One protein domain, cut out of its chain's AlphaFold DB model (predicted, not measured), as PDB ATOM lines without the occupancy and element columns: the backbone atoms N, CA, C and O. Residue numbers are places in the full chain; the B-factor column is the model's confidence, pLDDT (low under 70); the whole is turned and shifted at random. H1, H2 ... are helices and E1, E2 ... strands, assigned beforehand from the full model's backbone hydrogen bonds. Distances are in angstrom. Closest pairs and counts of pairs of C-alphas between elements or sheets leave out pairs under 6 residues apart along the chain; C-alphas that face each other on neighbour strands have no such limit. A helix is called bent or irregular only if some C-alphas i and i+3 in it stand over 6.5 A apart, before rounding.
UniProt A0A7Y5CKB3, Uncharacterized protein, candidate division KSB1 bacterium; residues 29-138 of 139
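This is residues 29 to 138 of the 139 residues of an uncharacterized protein of candidate division KSB1 bacterium (UniProt A0A7Y5CKB3). A long, strongly twisted sheet has helices over one face: H1 crosses the sheet near the turn between E3 and E4, and H2 packs on E4 farther along, with H3 beyond it. The long hairpin of E3 and E4 makes the longest axis, with E2 beside residues 114 to 119 of E3 and E1 beside E2. The printed part has 110 residues with four named helices, then four named strands; the sheet's order is E1, E2, E3, E4, all antiparallel, and the class is mixed. It is compact, with a radius of gyration of the C-alphas of 14.5 A, yet elongated, spanning 44 by 27 by 23 A.

Begin with H1, residues 29 to 44, on the sheet of E1, residues 79 to 84, E2, 89 to 94, E3, 109 to 120, and E4, 125 to 137. Its height over the sheet is 8.8 A, and it runs across the strands, at 66 degrees to E3 on the local plane. Its closest C-alphas to E4 are those of Ala 35 and Gly 125, 5.7 A apart. H2, residues 49 to 55, is also on the sheet, and touches H3, residues 60 to 64, closest at the C-alphas of Ala 53 and Ala 60, 4.4 A. H4, residues 72 to 75, only grazes the sheet; H1 touches it with residues 37 to 44 alone. The strands form a meander, each the antiparallel neighbour of the one before: look for N 81 and O 90 at 2.9 A, N 91 and O 117 at 2.8 A, and N 116 and O 130 at 2.9 A, within hydrogen-bond range. Every O i to N i+4 pair is within range in H2 and H3, 10 of 12 in H1; H4 is too short for one.

Find C-alpha 29 at (-72.453, 91.634, 45.213); H1 runs 20.8 A from there, irregular, with C-alphas 38 and 41 7.1 A apart. E3 runs 34.8 A, and E4 35.0 A to C-alpha 137 at (-42.750, 96.021, 35.411), with a bend of 61 degrees at residue 128.

The C-alphas farthest apart are those of Pro 107 and His 122, 44.8 A. The printed part has no cut, residues 95 to 108 form the long link, and residue 138 alone has a pLDDT under 70.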
ATOM      1  N   LEU A  29     -73.620  90.776  44.979       85.56
ATOM      2  CA  LEU A  29     -72.453  91.634  45.213       85.56
ATOM      3  C   LEU A  29     -72.443  92.228  46.631       85.56
ATOM      4  O   LEU A  29     -71.397  92.256  47.284       85.56
ATOM      5  N   GLN A  30     -73.599  92.658  47.140       87.50
ATOM      6  CA  GLN A  30     -73.728  93.146  48.517       87.50
ATOM      7  C   GLN A  30     -73.479  92.037  49.545       87.50
ATOM      8  O   GLN A  30     -72.786  92.270  50.538       87.50
ATOM      9  N   ALA A  31     -73.977  90.821  49.298       88.25
ATOM     10  CA  ALA A  31     -73.727  89.671  50.164       88.25
ATOM     11  C   ALA A  31     -72.228  89.332  50.248       88.25
ATOM     12  O   ALA A  31     -71.725  89.022  51.331       88.25
ATOM     13  N   PHE A  32     -71.489  89.461  49.141       88.44
ATOM     14  CA  PHE A  32     -70.037  89.255  49.133       88.44
ATOM     15  C   PHE A  32     -69.314  90.292  49.980       88.44
ATOM     16  O   PHE A  32     -68.479  89.933  50.809       88.44
ATOM     17  N   ALA A  33     -69.647  91.571  49.790       85.81
ATOM     18  CA  ALA A  33     -69.054  92.655  50.562       85.81
ATOM     19  C   ALA A  33     -69.315  92.461  52.064       85.81
ATOM     20  O   ALA A  33     -68.393  92.585  52.870       85.81
ATOM     21  N   ALA A  34     -70.536  92.072  52.438       87.38
ATOM     22  CA  ALA A  34     -70.889  91.776  53.823       87.38
ATOM     23  C   ALA A  34     -70.107  90.576  54.388       87.38
ATOM     24  O   ALA A  34     -69.598  90.643  55.508       87.38
ATOM     25  N   ALA A  35     -69.968  89.489  53.620       89.38
ATOM     26  CA  ALA A  35     -69.193  88.323  54.039       89.38
ATOM     27  C   ALA A  35     -67.702  88.649  54.209       89.38
ATOM     28  O   ALA A  35     -67.104  88.247  55.210       89.38
ATOM     29  N   TRP A  36     -67.122  89.429  53.289       88.88
ATOM     30  CA  TRP A  36     -65.754  89.927  53.409       88.88
ATOM     31  C   TRP A  36     -65.580  90.752  54.681       88.88
ATOM     32  O   TRP A  36     -64.752  90.406  55.514       88.88
ATOM     33  N   GLN A  37     -66.407  91.775  54.900       84.38
ATOM     34  CA  GLN A  37     -66.310  92.632  56.089       84.38
ATOM     35  C   GLN A  37     -66.437  91.844  57.402       84.38
ATOM     36  O   GLN A  37     -65.741  92.133  58.376       84.38
ATOM     37  N   ARG A  38     -67.282  90.806  57.428       87.50
ATOM     38  CA  ARG A  38     -67.481  89.948  58.603       87.50
ATOM     39  C   ARG A  38     -66.283  89.046  58.907       87.50
ATOM     40  O   ARG A  38     -65.977  88.825  60.077       87.50
ATOM     41  N   GLU A  39     -65.636  88.483  57.888       89.38
ATOM     42  CA  GLU A  39     -64.614  87.438  58.067       89.38
ATOM     43  C   GLU A  39     -63.171  87.939  57.886       89.38
ATOM     44  O   GLU A  39     -62.252  87.388  58.501       89.38
ATOM     45  N   ALA A  40     -62.960  89.006  57.108       85.69
ATOM     46  CA  ALA A  40     -61.640  89.526  56.755       85.69
ATOM     47  C   ALA A  40     -60.811  89.868  57.989       85.69
ATOM     48  O   ALA A  40     -59.651  89.485  58.061       85.69
ATOM     49  N   ALA A  41     -61.404  90.488  59.013       87.56
ATOM     50  CA  ALA A  41     -60.668  90.844  60.223       87.56
ATOM     51  C   ALA A  41     -60.026  89.627  60.914       87.56
ATOM     52  O   ALA A  41     -58.876  89.696  61.344       87.56
ATOM     53  N   GLY A  42     -60.736  88.499  61.009       88.88
ATOM     54  CA  GLY A  42     -60.203  87.283  61.633       88.88
ATOM     55  C   GLY A  42     -59.103  86.624  60.801       88.88
ATOM     56  O   GLY A  42     -58.130  86.104  61.345       88.88
ATOM     57  N   ILE A  43     -59.237  86.679  59.477       88.69
ATOM     58  CA  ILE A  43     -58.299  86.072  58.532       88.69
ATOM     59  C   ILE A  43     -57.043  86.937  58.397       88.69
ATOM     60  O   ILE A  43     -55.930  86.453  58.590       88.69
ATOM     61  N   CYS A  44     -57.213  88.228  58.130       88.31
ATOM     62  CA  CYS A  44     -56.140  89.168  57.838       88.31
ATOM     63  C   CYS A  44     -55.281  89.505  59.059       88.31
ATOM     64  O   CYS A  44     -54.107  89.817  58.893       88.31
ATOM     65  N   ARG A  45     -55.792  89.350  60.288       90.44
ATOM     66  CA  ARG A  45     -54.963  89.420  61.512       90.44
ATOM     67  C   ARG A  45     -53.897  88.328  61.594       90.44
ATOM     68  O   ARG A  45     -52.939  88.474  62.344       90.44
ATOM     69  N   ARG A  46     -54.064  87.231  60.852       91.44
ATOM     70  CA  ARG A  46     -53.081  86.142  60.776       91.44
ATOM     71  C   ARG A  46     -52.001  86.412  59.727       91.44
ATOM     72  O   ARG A  46     -51.023  85.676  59.683       91.44
ATOM     73  N   ILE A  47     -52.182  87.437  58.894       92.19
ATOM     74  CA  ILE A  47     -51.192  87.889  57.920       92.19
ATOM     75  C   ILE A  47     -50.300  88.900  58.640       92.19
ATOM     76  O   ILE A  47     -50.711  90.016  58.948       92.19
ATOM     77  N   THR A  48     -49.087  88.468  58.955       91.69
ATOM     78  CA  THR A  48     -48.051  89.257  59.629       91.69
ATOM     79  C   THR A  48     -46.907  89.572  58.669       91.69
ATOM     80  O   THR A  48     -46.785  88.945  57.613       91.69
ATOM     81  N   ALA A  49     -46.015  90.485  59.056       91.31
ATOM     82  CA  ALA A  49     -44.784  90.744  58.307       91.31
ATOM     83  C   ALA A  49     -43.950  89.464  58.088       91.31
ATOM     84  O   ALA A  49     -43.425  89.262  56.998       91.31
ATOM     85  N   ASP A  50     -43.905  88.550  59.066       92.75
ATOM     86  CA  ASP A  50     -43.232  87.253  58.911       92.75
ATOM     87  C   ASP A  50     -43.911  86.368  57.861       92.75
ATOM     88  O   ASP A  50     -43.229  85.748  57.045       92.75
ATOM     89  N   THR A  51     -45.249  86.332  57.832       94.12
ATOM     90  CA  THR A  51     -45.951  85.587  56.776       94.12
ATOM     91  C   THR A  51     -45.658  86.186  55.405       94.12
ATOM     92  O   THR A  51     -45.310  85.444  54.495       94.12
ATOM     93  N   LEU A  52     -45.684  87.515  55.258       93.44
ATOM     94  CA  LEU A  52     -45.367  88.178  53.991       93.44
ATOM     95  C   LEU A  52     -43.916  87.935  53.565       93.44
ATOM     96  O   LEU A  52     -43.658  87.658  52.396       93.44
ATOM     97  N   ALA A  53     -42.975  87.971  54.508       93.62
ATOM     98  CA  ALA A  53     -41.580  87.639  54.253       93.62
ATOM     99  C   ALA A  53     -41.420  86.192  53.764       93.62
ATOM    100  O   ALA A  53     -40.651  85.958  52.840       93.62
ATOM    101  N   SER A  54     -42.184  85.239  54.316       94.56
ATOM    102  CA  SER A  54     -42.164  83.837  53.862       94.56
ATOM    103  C   SER A  54     -42.759  83.625  52.464       94.56
ATOM    104  O   SER A  54     -42.388  82.677  51.778       94.56
ATOM    105  N   LEU A  55     -43.667  84.509  52.032       93.69
ATOM    106  CA  LEU A  55     -44.225  84.506  50.677       93.69
ATOM    107  C   LEU A  55     -43.273  85.145  49.660       93.69
ATOM    108  O   LEU A  55     -43.305  84.797  48.481       93.69
ATOM    109  N   SER A  56     -42.468  86.104  50.117       93.12
ATOM    110  CA  SER A  56     -41.568  86.910  49.301       93.12
ATOM    111  C   SER A  56     -40.370  86.085  48.848       93.12
ATOM    112  O   SER A  56     -39.524  85.696  49.651       93.12
ATOM    113  N   ARG A  57     -40.260  85.853  47.540       89.19
ATOM    114  CA  ARG A  57     -39.130  85.108  46.974       89.19
ATOM    115  C   ARG A  57     -37.869  85.963  46.897       89.19
ATOM    116  O   ARG A  57     -36.767  85.443  47.037       89.19
ATOM    117  N   TRP A  58     -38.038  87.256  46.636       86.00
ATOM    118  CA  TRP A  58     -36.935  88.111  46.194       86.00
ATOM    119  C   TRP A  58     -36.491  89.173  47.195       86.00
ATOM    120  O   TRP A  58     -35.348  89.601  47.134       86.00
ATOM    121  N   ALA A  59     -37.369  89.599  48.099       89.88
ATOM    122  CA  ALA A  59     -37.080  90.675  49.051       89.88
ATOM    123  C   ALA A  59     -37.599  90.309  50.447       89.88
ATOM    124  O   ALA A  59     -38.396  91.034  51.043       89.88
ATOM    125  N   ALA A  60     -37.293  89.096  50.920       92.31
ATOM    126  CA  ALA A  60     -37.848  88.566  52.167       92.31
ATOM    127  C   ALA A  60     -37.432  89.402  53.389       92.31
ATOM    128  O   ALA A  60     -38.274  89.714  54.233       92.31
ATOM    129  N   ALA A  61     -36.160  89.804  53.462       91.50
ATOM    130  CA  ALA A  61     -35.624  90.583  54.576       91.50
ATOM    131  C   ALA A  61     -36.259  91.979  54.652       91.50
ATOM    132  O   ALA A  61     -36.688  92.412  55.719       91.50
ATOM    133  N   GLU A  62     -36.396  92.649  53.512       93.12
ATOM    134  CA  GLU A  62     -37.018  93.965  53.396       93.12
ATOM    135  C   GLU A  62     -38.523  93.875  53.662       93.12
ATOM    136  O   GLU A  62     -39.082  94.703  54.377       93.12
ATOM    137  N   THR A  63     -39.183  92.829  53.149       92.19
ATOM    138  CA  THR A  63     -40.616  92.587  53.391       92.19
ATOM    139  C   THR A  63     -40.897  92.374  54.880       92.19
ATOM    140  O   THR A  63     -41.931  92.812  55.375       92.19
ATOM    141  N   LYS A  64     -39.967  91.770  55.628       92.50
ATOM    142  CA  LYS A  64     -40.096  91.596  57.081       92.50
ATOM    143  C   LYS A  64     -40.113  92.923  57.851       92.50
ATOM    144  O   LYS A  64     -40.670  92.980  58.944       92.50
ATOM    145  N   ALA A  65     -39.534  93.984  57.289       90.19
ATOM    146  CA  ALA A  65     -39.567  95.321  57.876       90.19
ATOM    147  C   ALA A  65     -40.869  96.087  57.570       90.19
ATOM    148  O   ALA A  65     -41.105  97.144  58.157       90.19
ATOM    149  N   VAL A  66     -41.723  95.574  56.674       89.88
ATOM    150  CA  VAL A  66     -42.996  96.214  56.318       89.88
ATOM    151  C   VAL A  66     -43.954  96.171  57.498       89.88
ATOM    152  O   VAL A  66     -44.227  95.118  58.078       89.88
ATOM    153  N   GLN A  67     -44.527  97.327  57.812       88.06
ATOM    154  CA  GLN A  67     -45.604  97.440  58.784       88.06
ATOM    155  C   GLN A  67     -46.941  97.435  58.055       88.06
ATOM    156  O   GLN A  67     -47.207  98.290  57.213       88.06
ATOM    157  N   LEU A  68     -47.790  96.464  58.388       87.44
ATOM    158  CA  LEU A  68     -49.164  96.436  57.908       87.44
ATOM    159  C   LEU A  68     -49.992  97.476  58.677       87.44
ATOM    160  O   LEU A  68     -50.048  97.386  59.908       87.44
ATOM    161  N   PRO A  69     -50.659  98.429  57.994       87.81
ATOM    162  CA  PRO A  69     -51.548  99.377  58.650       87.81
ATOM    163  C   PRO A  69     -52.630  98.667  59.464       87.81
ATOM    164  O   PRO A  69     -53.073  97.563  59.135       87.81
ATOM    165  N   ALA A  70     -53.109  99.303  60.531       86.94
ATOM    166  CA  ALA A  70     -54.254  98.771  61.254       86.94
ATOM    167  C   ALA A  70     -55.459  98.664  60.306       86.94
ATOM    168  O   ALA A  70     -55.788  99.621  59.617       86.94
ATOM    169  N   ARG A  71     -56.133  97.505  60.295       88.50
ATOM    170  CA  ARG A  71     -57.332  97.261  59.469       88.50
ATOM    171  C   ARG A  71     -57.110  97.417  57.956       88.50
ATOM    172  O   ARG A  71     -58.071  97.605  57.221       88.50
ATOM    173  N   TRP A  72     -55.877  97.242  57.479       88.38
ATOM    174  CA  TRP A  72     -55.489  97.360  56.064       88.38
ATOM    175  C   TRP A  72     -56.385  96.594  55.068       88.38
ATOM    176  O   TRP A  72     -56.530  96.992  53.917       88.38
ATOM    177  N   TRP A  73     -57.011  95.493  55.494       87.50
ATOM    178  CA  TRP A  73     -57.910  94.682  54.663       87.50
ATOM    179  C   TRP A  73     -59.201  95.407  54.255       87.50
ATOM    180  O   TRP A  73     -59.888  94.959  53.338       87.50
ATOM    181  N   GLU A  74     -59.548  96.510  54.921       88.12
ATOM    182  CA  GLU A  74     -60.700  97.355  54.574       88.12
ATOM    183  C   GLU A  74     -60.441  98.205  53.331       88.12
ATOM    184  O   GLU A  74     -61.382  98.582  52.635       88.12
ATOM    185  N   GLU A  75     -59.170  98.453  53.012       85.19
ATOM    186  CA  GLU A  75     -58.750  99.233  51.847       85.19
ATOM    187  C   GLU A  75     -58.666  98.392  50.569       85.19
ATOM    188  O   GLU A  75     -58.470  98.936  49.480       85.19
ATOM    189  N   ILE A  76     -58.824  97.069  50.682       87.31
ATOM    190  CA  ILE A  76     -58.757  96.151  49.549       87.31
ATOM    191  C   ILE A  76     -60.169  95.861  49.032       87.31
ATOM    192  O   ILE A  76     -60.912  95.088  49.647       87.31
ATOM    193  N   PRO A  77     -60.561  96.432  47.878       85.62
ATOM    194  CA  PRO A  77     -61.836  96.107  47.267       85.62
ATOM    195  C   PRO A  77     -61.782  94.698  46.672       85.62
ATOM    196  O   PRO A  77     -61.075  94.455  45.693       85.62
ATOM    197  N   MET A  78     -62.571  93.781  47.227       89.56
ATOM    198  CA  MET A  78     -62.752  92.441  46.669       89.56
ATOM    199  C   MET A  78     -63.787  92.473  45.541       89.56
ATOM    200  O   MET A  78     -64.905  92.955  45.729       89.56
ATOM    201  N   ARG A  79     -63.432  91.953  44.363       89.38
ATOM    202  CA  ARG A  79     -64.286  91.927  43.167       89.38
ATOM    203  C   ARG A  79     -64.384  90.518  42.592       89.38
ATOM    204  O   ARG A  79     -63.385  89.807  42.608       89.38
ATOM    205  N   PRO A  80     -65.541  90.105  42.054       90.00
ATOM    206  CA  PRO A  80     -65.647  88.824  41.377       90.00
ATOM    207  C   PRO A  80     -64.809  88.832  40.097       90.00
ATOM    208  O   PRO A  80     -64.884  89.767  39.301       90.00
ATOM    209  N   VAL A  81     -64.018  87.784  39.899       89.88
ATOM    210  CA  VAL A  81     -63.158  87.621  38.713       89.88
ATOM    211  C   VAL A  81     -63.380  86.299  37.991       89.88
ATOM    212  O   VAL A  81     -62.897  86.122  36.876       89.88
ATOM    213  N   GLY A  82     -64.109  85.374  38.610       89.00
ATOM    214  CA  GLY A  82     -64.272  84.040  38.067       89.00
ATOM    215  C   GLY A  82     -65.215  83.163  38.865       89.00
ATOM    216  O   GLY A  82     -65.741  83.552  39.912       89.00
ATOM    217  N   ILE A  83     -65.368  81.944  38.367       86.31
ATOM    218  CA  ILE A  83     -66.012  80.838  39.070       86.31
ATOM    219  C   ILE A  83     -64.995  79.695  39.139       86.31
ATOM    220  O   ILE A  83     -64.292  79.415  38.163       86.31
ATOM    221  N   SER A  84     -64.876  79.063  40.302       82.00
ATOM    222  CA  SER A  84     -64.049  77.873  40.470       82.00
ATOM    223  C   SER A  84     -64.760  76.619  39.959       82.00
ATOM    224  O   SER A  84     -65.983  76.594  39.811       82.00
ATOM    225  N   ARG A  85     -64.017  75.532  39.739       77.50
ATOM    226  CA  ARG A  85     -64.601  74.227  39.359       77.50
ATOM    227  C   ARG A  85     -65.685  73.741  40.327       77.50
ATOM    228  O   ARG A  85     -66.684  73.178  39.887       77.50
ATOM    229  N   ASP A  86     -65.535  74.054  41.612       80.81
ATOM    230  CA  ASP A  86     -66.493  73.728  42.674       80.81
ATOM    231  C   ASP A  86     -67.676  74.711  42.757       80.81
ATOM    232  O   ASP A  86     -68.351  74.795  43.785       80.81
ATOM    233  N   GLN A  87     -67.919  75.493  41.697       83.31
ATOM    234  CA  GLN A  87     -68.994  76.489  41.611       83.31
ATOM    235  C   GLN A  87     -68.911  77.577  42.695       83.31
ATOM    236  O   GLN A  87     -69.919  78.175  43.081       83.31
ATOM    237  N   GLN A  88     -67.709  77.853  43.211       88.75
ATOM    238  CA  GLN A  88     -67.489  78.984  44.109       88.75
ATOM    239  C   GLN A  88     -67.202  80.230  43.285       88.75
ATOM    240  O   GLN A  88     -66.475  80.171  42.296       88.75
ATOM    241  N   VAL A  89     -67.715  81.377  43.711       90.44
ATOM    242  CA  VAL A  89     -67.332  82.641  43.088       90.44
ATOM    243  C   VAL A  89     -65.952  83.032  43.594       90.44
ATOM    244  O   VAL A  89     -65.725  83.107  44.802       90.44
ATOM    245  N   ALA A  90     -65.031  83.268  42.667       89.69
ATOM    246  CA  ALA A  90     -63.690  83.732  42.969       89.69
ATOM    247  C   ALA A  90     -63.695  85.255  43.086       89.69
ATOM    248  O   ALA A  90     -64.029  85.964  42.133       89.69
ATOM    249  N   LEU A  91     -63.317  85.746  44.257       90.19
ATOM    250  CA  LEU A  91     -63.112  87.155  44.538       90.19
ATOM    251  C   LEU A  91     -61.620  87.456  44.486       90.19
ATOM    252  O   LEU A  91     -60.829  86.707  45.046       90.19
ATOM    253  N   PHE A  92     -61.249  88.568  43.871       91.12
ATOM    254  CA  PHE A  92     -59.889  89.077  43.827       91.12
ATOM    255  C   PHE A  92     -59.837  90.476  44.419       91.12
ATOM    256  O   PHE A  92     -60.704  91.308  44.143       91.12
ATOM    257  N   GLY A  93     -58.795  90.744  45.192       90.69
ATOM    258  CA  GLY A  93     -58.488  92.067  45.693       90.69
ATOM    259  C   GLY A  93     -56.990  92.293  45.743       90.69
ATOM    260  O   GLY A  93     -56.199  91.381  45.974       90.69
ATOM    261  N   GLN A  94     -56.608  93.543  45.543       89.88
ATOM    262  CA  GLN A  94     -55.250  94.020  45.733       89.88
ATOM    263  C   GLN A  94     -55.289  95.468  46.207       89.88
ATOM    264  O   GLN A  94     -56.295  96.163  46.023       89.88
ATOM    265  N   PHE A  95     -54.182  95.935  46.775       84.62
ATOM    266  CA  PHE A  95     -54.001  97.363  47.003       84.62
ATOM    267  C   PHE A  95     -54.005  98.146  45.683       84.62
ATOM    268  O   PHE A  95     -53.644  97.633  44.617       84.62
ATOM    269  N   LYS A  96     -54.407  99.415  45.766       77.75
ATOM    270  CA  LYS A  96     -54.140 100.400  44.710       77.75
ATOM    271  C   LYS A  96     -52.637 100.710  44.651       77.75
ATOM    272  O   LYS A  96     -51.898 100.317  45.548       77.75
ATOM    273  N   GLU A  97     -52.204 101.429  43.618       70.06
ATOM    274  CA  GLU A  97     -50.806 101.872  43.439       70.06
ATOM    275  C   GLU A  97     -50.244 102.580  44.664       70.06
ATOM    276  O   GLU A  97     -49.176 102.223  45.144       70.06
ATOM    277  N   GLU A  98     -51.020 103.503  45.221       72.81
ATOM    278  CA  GLU A  98     -50.659 104.279  46.411       72.81
ATOM    279  C   GLU A  98     -50.955 103.549  47.734       72.81
ATOM    280  O   GLU A  98     -50.869 104.148  48.802       72.81
ATOM    281  N   GLY A  99     -51.381 102.281  47.677       76.44
ATOM    282  CA  GLY A  99     -51.699 101.478  48.858       76.44
ATOM    283  C   GLY A  99     -50.439 100.980  49.569       76.44
ATOM    284  O   GLY A  99     -49.448 101.688  49.653       76.44
ATOM    285  N   LEU A 100     -50.451  99.749  50.090       83.50
ATOM    286  CA  LEU A 100     -49.285  99.169  50.764       83.50
ATOM    287  C   LEU A 100     -48.157  98.856  49.758       83.50
ATOM    288  O   LEU A 100     -48.285  97.872  49.016       83.50
ATOM    289  N   PRO A 101     -47.035  99.602  49.754       81.81
ATOM    290  CA  PRO A 101     -45.909  99.259  48.902       81.81
ATOM    291  C   PRO A 101     -45.178  98.056  49.501       81.81
ATOM    292  O   PRO A 101     -44.792  98.061  50.673       81.81
ATOM    293  N   LEU A 102     -44.962  97.016  48.695       89.44
ATOM    294  CA  LEU A 102     -44.071  95.922  49.073       89.44
ATOM    295  C   LEU A 102     -42.674  96.173  48.484       89.44
ATOM    296  O   LEU A 102     -42.574  96.462  47.291       89.44
ATOM    297  N   PRO A 103     -41.592  96.053  49.280       90.12
ATOM    298  CA  PRO A 103     -40.227  96.276  48.811       90.12
ATOM    299  C   PRO A 103     -39.879  95.377  47.636       90.12
ATOM    300  O   PRO A 103     -40.309  94.232  47.610       90.12
ATOM    301  N   SER A 104     -39.058  95.840  46.703       87.62
ATOM    302  CA  SER A 104     -38.606  95.036  45.569       87.62
ATOM    303  C   SER A 104     -37.086  94.962  45.524       87.62
ATOM    304  O   SER A 104     -36.394  95.882  45.946       87.62
ATOM    305  N   HIS A 105     -36.574  93.865  44.974       84.38
ATOM    306  CA  HIS A 105     -35.153  93.692  44.674       84.38
ATOM    307  C   HIS A 105     -34.717  94.489  43.429       84.38
ATOM    308  O   HIS A 105     -33.523  94.612  43.163       84.38
ATOM    309  N   ASN A 106     -35.675  95.013  42.653       85.50
ATOM    310  CA  ASN A 106     -35.441  95.825  41.465       85.50
ATOM    311  C   ASN A 106     -36.343  97.076  41.512       85.50
ATOM    312  O   ASN A 106     -37.556  96.917  41.669       85.50
ATOM    313  N   PRO A 107     -35.796  98.298  41.347       82.94
ATOM    314  CA  PRO A 107     -36.571  99.540  41.406       82.94
ATOM    315  C   PRO A 107     -37.634  99.681  40.306       82.94
ATOM    316  O   PRO A 107     -38.538 100.490  40.458       82.94
ATOM    317  N   LEU A 108     -37.541  98.908  39.218       86.44
ATOM    318  CA  LEU A 108     -38.522  98.897  38.125       86.44
ATOM    319  C   LEU A 108     -39.661  97.891  38.339       86.44
ATOM    320  O   LEU A 108     -40.594  97.844  37.543       86.44
ATOM    321  N   VAL A 109     -39.570  97.043  39.369       85.88
ATOM    322  CA  VAL A 109     -40.585  96.026  39.658       85.88
ATOM    323  C   VAL A 109     -41.445  96.499  40.817       85.88
ATOM    324  O   VAL A 109     -40.984  96.564  41.958       85.88
ATOM    325  N   PHE A 110     -42.716  96.752  40.532       86.94
ATOM    326  CA  PHE A 110     -43.724  97.058  41.536       86.94
ATOM    327  C   PHE A 110     -44.293  95.762  42.092       86.94
ATOM    328  O   PHE A 110     -44.530  94.817  41.343       86.94
ATOM    329  N   ARG A 111     -44.508  95.699  43.409       89.31
ATOM    330  CA  ARG A 111     -45.040  94.513  44.092       89.31
ATOM    331  C   ARG A 111     -46.259  94.878  44.921       89.31
ATOM    332  O   ARG A 111     -46.273  95.906  45.596       89.31
ATOM    333  N   ARG A 112     -47.271  94.011  44.910       89.44
ATOM    334  CA  ARG A 112     -48.507  94.166  45.689       89.44
ATOM    335  C   ARG A 112     -48.893  92.879  46.389       89.44
ATOM    336  O   ARG A 112     -48.689  91.777  45.880       89.44
ATOM    337  N   LEU A 113     -49.519  93.055  47.548       90.44
ATOM    338  CA  LEU A 113     -50.268  91.997  48.206       90.44
ATOM    339  C   LEU A 113     -51.528  91.709  47.390       90.44
ATOM    340  O   LEU A 113     -52.323  92.618  47.132       90.44
ATOM    341  N   ILE A 114     -51.709  90.447  47.019       90.50
ATOM    342  CA  ILE A 114     -52.898  89.962  46.326       90.50
ATOM    343  C   ILE A 114     -53.675  89.008  47.227       90.50
ATOM    344  O   ILE A 114     -53.101  88.174  47.934       90.50
ATOM    345  N   LEU A 115     -54.995  89.140  47.183       91.88
ATOM    346  CA  LEU A 115     -55.945  88.309  47.901       91.88
ATOM    347  C   LEU A 115     -56.890  87.661  46.901       91.88
ATOM    348  O   LEU A 115     -57.511  88.346  46.089       91.88
ATOM    349  N   PHE A 116     -57.045  86.348  47.009       91.06
ATOM    350  CA  PHE A 116     -58.117  85.616  46.351       91.06
ATOM    351  C   PHE A 116     -59.004  84.987  47.408       91.06
ATOM    352  O   PHE A 116     -58.498  84.440  48.380       91.06
ATOM    353  N   ALA A 117     -60.318  85.035  47.237       90.69
ATOM    354  CA  ALA A 117     -61.241  84.377  48.144       90.69
ATOM    355  C   ALA A 117     -62.273  83.553  47.378       90.69
ATOM    356  O   ALA A 117     -62.873  84.037  46.421       90.69
ATOM    357  N   GLY A 118     -62.487  82.313  47.809       90.88
ATOM    358  CA  GLY A 118     -63.592  81.490  47.329       90.88
ATOM    359  C   GLY A 118     -64.856  81.805  48.120       90.88
ATOM    360  O   GLY A 118     -64.833  81.782  49.351       90.88
ATOM    361  N   TYR A 119     -65.959  82.098  47.437       90.94
ATOM    362  CA  TYR A 119     -67.252  82.373  48.060       90.94
ATOM    363  C   TYR A 119     -68.306  81.344  47.648       90.94
ATOM    364  O   TYR A 119     -68.541  81.103  46.462       90.94
ATOM    365  N   HIS A 120     -69.001  80.773  48.633       89.88
ATOM    366  CA  HIS A 120     -70.127  79.876  48.392       89.88
ATOM    367  C   HIS A 120     -71.445  80.651  48.311       89.88
ATOM    368  O   HIS A 120     -71.937  81.133  49.334       89.88
ATOM    369  N   LEU A 121     -72.077  80.665  47.132       84.62
ATOM    370  CA  LEU A 121     -73.371  81.328  46.911       84.62
ATOM    371  C   LEU A 121     -74.459  80.848  47.881       84.62
ATOM    372  O   LEU A 121     -75.093  81.662  48.547       84.62
ATOM    373  N   HIS A 122     -74.626  79.532  48.030       84.06
ATOM    374  CA  HIS A 122     -75.689  78.959  48.864       84.06
ATOM    375  C   HIS A 122     -75.483  79.160  50.370       84.06
ATOM    376  O   HIS A 122     -76.452  79.276  51.112       84.06
ATOM    377  N   ARG A 123     -74.226  79.174  50.832       85.50
ATOM    378  CA  ARG A 123     -73.890  79.304  52.264       85.50
ATOM    379  C   ARG A 123     -73.659  80.749  52.693       85.50
ATOM    380  O   ARG A 123     -73.528  81.007  53.884       85.50
ATOM    381  N   GLN A 124     -73.569  81.659  51.728       86.12
ATOM    382  CA  GLN A 124     -73.250  83.067  51.920       86.12
ATOM    383  C   GLN A 124     -72.035  83.308  52.833       86.12
ATOM    384  O   GLN A 124     -72.088  84.047  53.823       86.12
ATOM    385  N   GLY A 125     -70.931  82.629  52.515       88.81
ATOM    386  CA  GLY A 125     -69.717  82.657  53.325       88.81
ATOM    387  C   GLY A 125     -68.455  82.352  52.531       88.81
ATOM    388  O   GLY A 125     -68.511  81.764  51.443       88.81
ATOM    389  N   LEU A 126     -67.319  82.758  53.099       90.38
ATOM    390  CA  LEU A 126     -66.004  82.511  52.520       90.38
ATOM    391  C   LEU A 126     -65.560  81.067  52.796       90.38
ATOM    392  O   LEU A 126     -65.633  80.574  53.923       90.38
ATOM    393  N   ALA A 127     -65.087  80.388  51.757       89.25
ATOM    394  CA  ALA A 127     -64.529  79.042  51.837       89.25
ATOM    395  C   ALA A 127     -63.047  79.093  52.227       89.25
ATOM    396  O   ALA A 127     -62.613  78.479  53.205       89.25
ATOM    397  N   SER A 128     -62.284  79.877  51.471       89.38
ATOM    398  CA  SER A 128     -60.845  80.044  51.611       89.38
ATOM    399  C   SER A 128     -60.439  81.462  51.229       89.38
ATOM    400  O   SER A 128     -61.125  82.129  50.451       89.38
ATOM    401  N   VAL A 129     -59.314  81.909  51.777       91.38
ATOM    402  CA  VAL A 129     -58.605  83.118  51.369       91.38
ATOM    403  C   VAL A 129     -57.164  82.732  51.078       91.38
ATOM    404  O   VAL A 129     -56.449  82.253  51.957       91.38
ATOM    405  N   ILE A 130     -56.750  82.926  49.835       92.19
ATOM    406  CA  ILE A 130     -55.383  82.764  49.367       92.19
ATOM    407  C   ILE A 130     -54.710  84.133  49.410       92.19
ATOM    408  O   ILE A 130     -55.258  85.121  48.921       92.19
ATOM    409  N   VAL A 131     -53.513  84.176  49.981       92.94
ATOM    410  CA  VAL A 131     -52.666  85.366  50.062       92.94
ATOM    411  C   VAL A 131     -51.388  85.087  49.298       92.94
ATOM    412  O   VAL A 131     -50.750  84.057  49.521       92.94
ATOM    413  N   SER A 132     -51.001  86.010  48.427       93.19
ATOM    414  CA  SER A 132     -49.728  85.944  47.718       93.19
ATOM    415  C   SER A 132     -49.186  87.343  47.441       93.19
ATOM    416  O   SER A 132     -49.828  88.351  47.742       93.19
ATOM    417  N   ILE A 133     -47.990  87.404  46.869       91.69
ATOM    418  CA  ILE A 133     -47.379  88.631  46.371       91.69
ATOM    419  C   ILE A 133     -47.263  88.488  44.858       91.69
ATOM    420  O   ILE A 133     -46.821  87.454  44.356       91.69
ATOM    421  N   SER A 134     -47.676  89.523  44.135       87.75
ATOM    422  CA  SER A 134     -47.482  89.620  42.691       87.75
ATOM    423  C   SER A 134     -46.648  90.852  42.376       87.75
ATOM    424  O   SER A 134     -46.764  91.864  43.073       87.75
ATOM    425  N   GLY A 135     -45.814  90.764  41.341       84.00
ATOM    426  CA  GLY A 135     -45.049  91.898  40.848       84.00
ATOM    427  C   GLY A 135     -45.008  91.964  39.329       84.00
ATOM    428  O   GLY A 135     -45.091  90.937  38.655       84.00
ATOM    429  N   TRP A 136     -44.897  93.181  38.808       80.81
ATOM    430  CA  TRP A 136     -44.823  93.487  37.378       80.81
ATOM    431  C   TRP A 136     -43.884  94.676  37.147       80.81
ATOM    432  O   TRP A 136     -43.551  95.416  38.075       80.81
ATOM    433  N   VAL A 137     -43.449  94.829  35.901       78.88
ATOM    434  CA  VAL A 137     -42.750  96.021  35.411       78.88
ATOM    435  C   VAL A 137     -43.806  96.903  34.747       78.88
ATOM    436  O   VAL A 137     -44.681  96.367  34.070       78.88
ATOM    437  N   GLU A 138     -43.786  98.217  34.980       63.25
ATOM    438  CA  GLU A 138     -44.616  99.137  34.186       63.25
ATOM    439  C   GLU A 138     -44.149  99.095  32.723       63.25
ATOM    440  O   GLU A 138     -42.954  99.239  32.456       63.25
TER     441      GLU A 138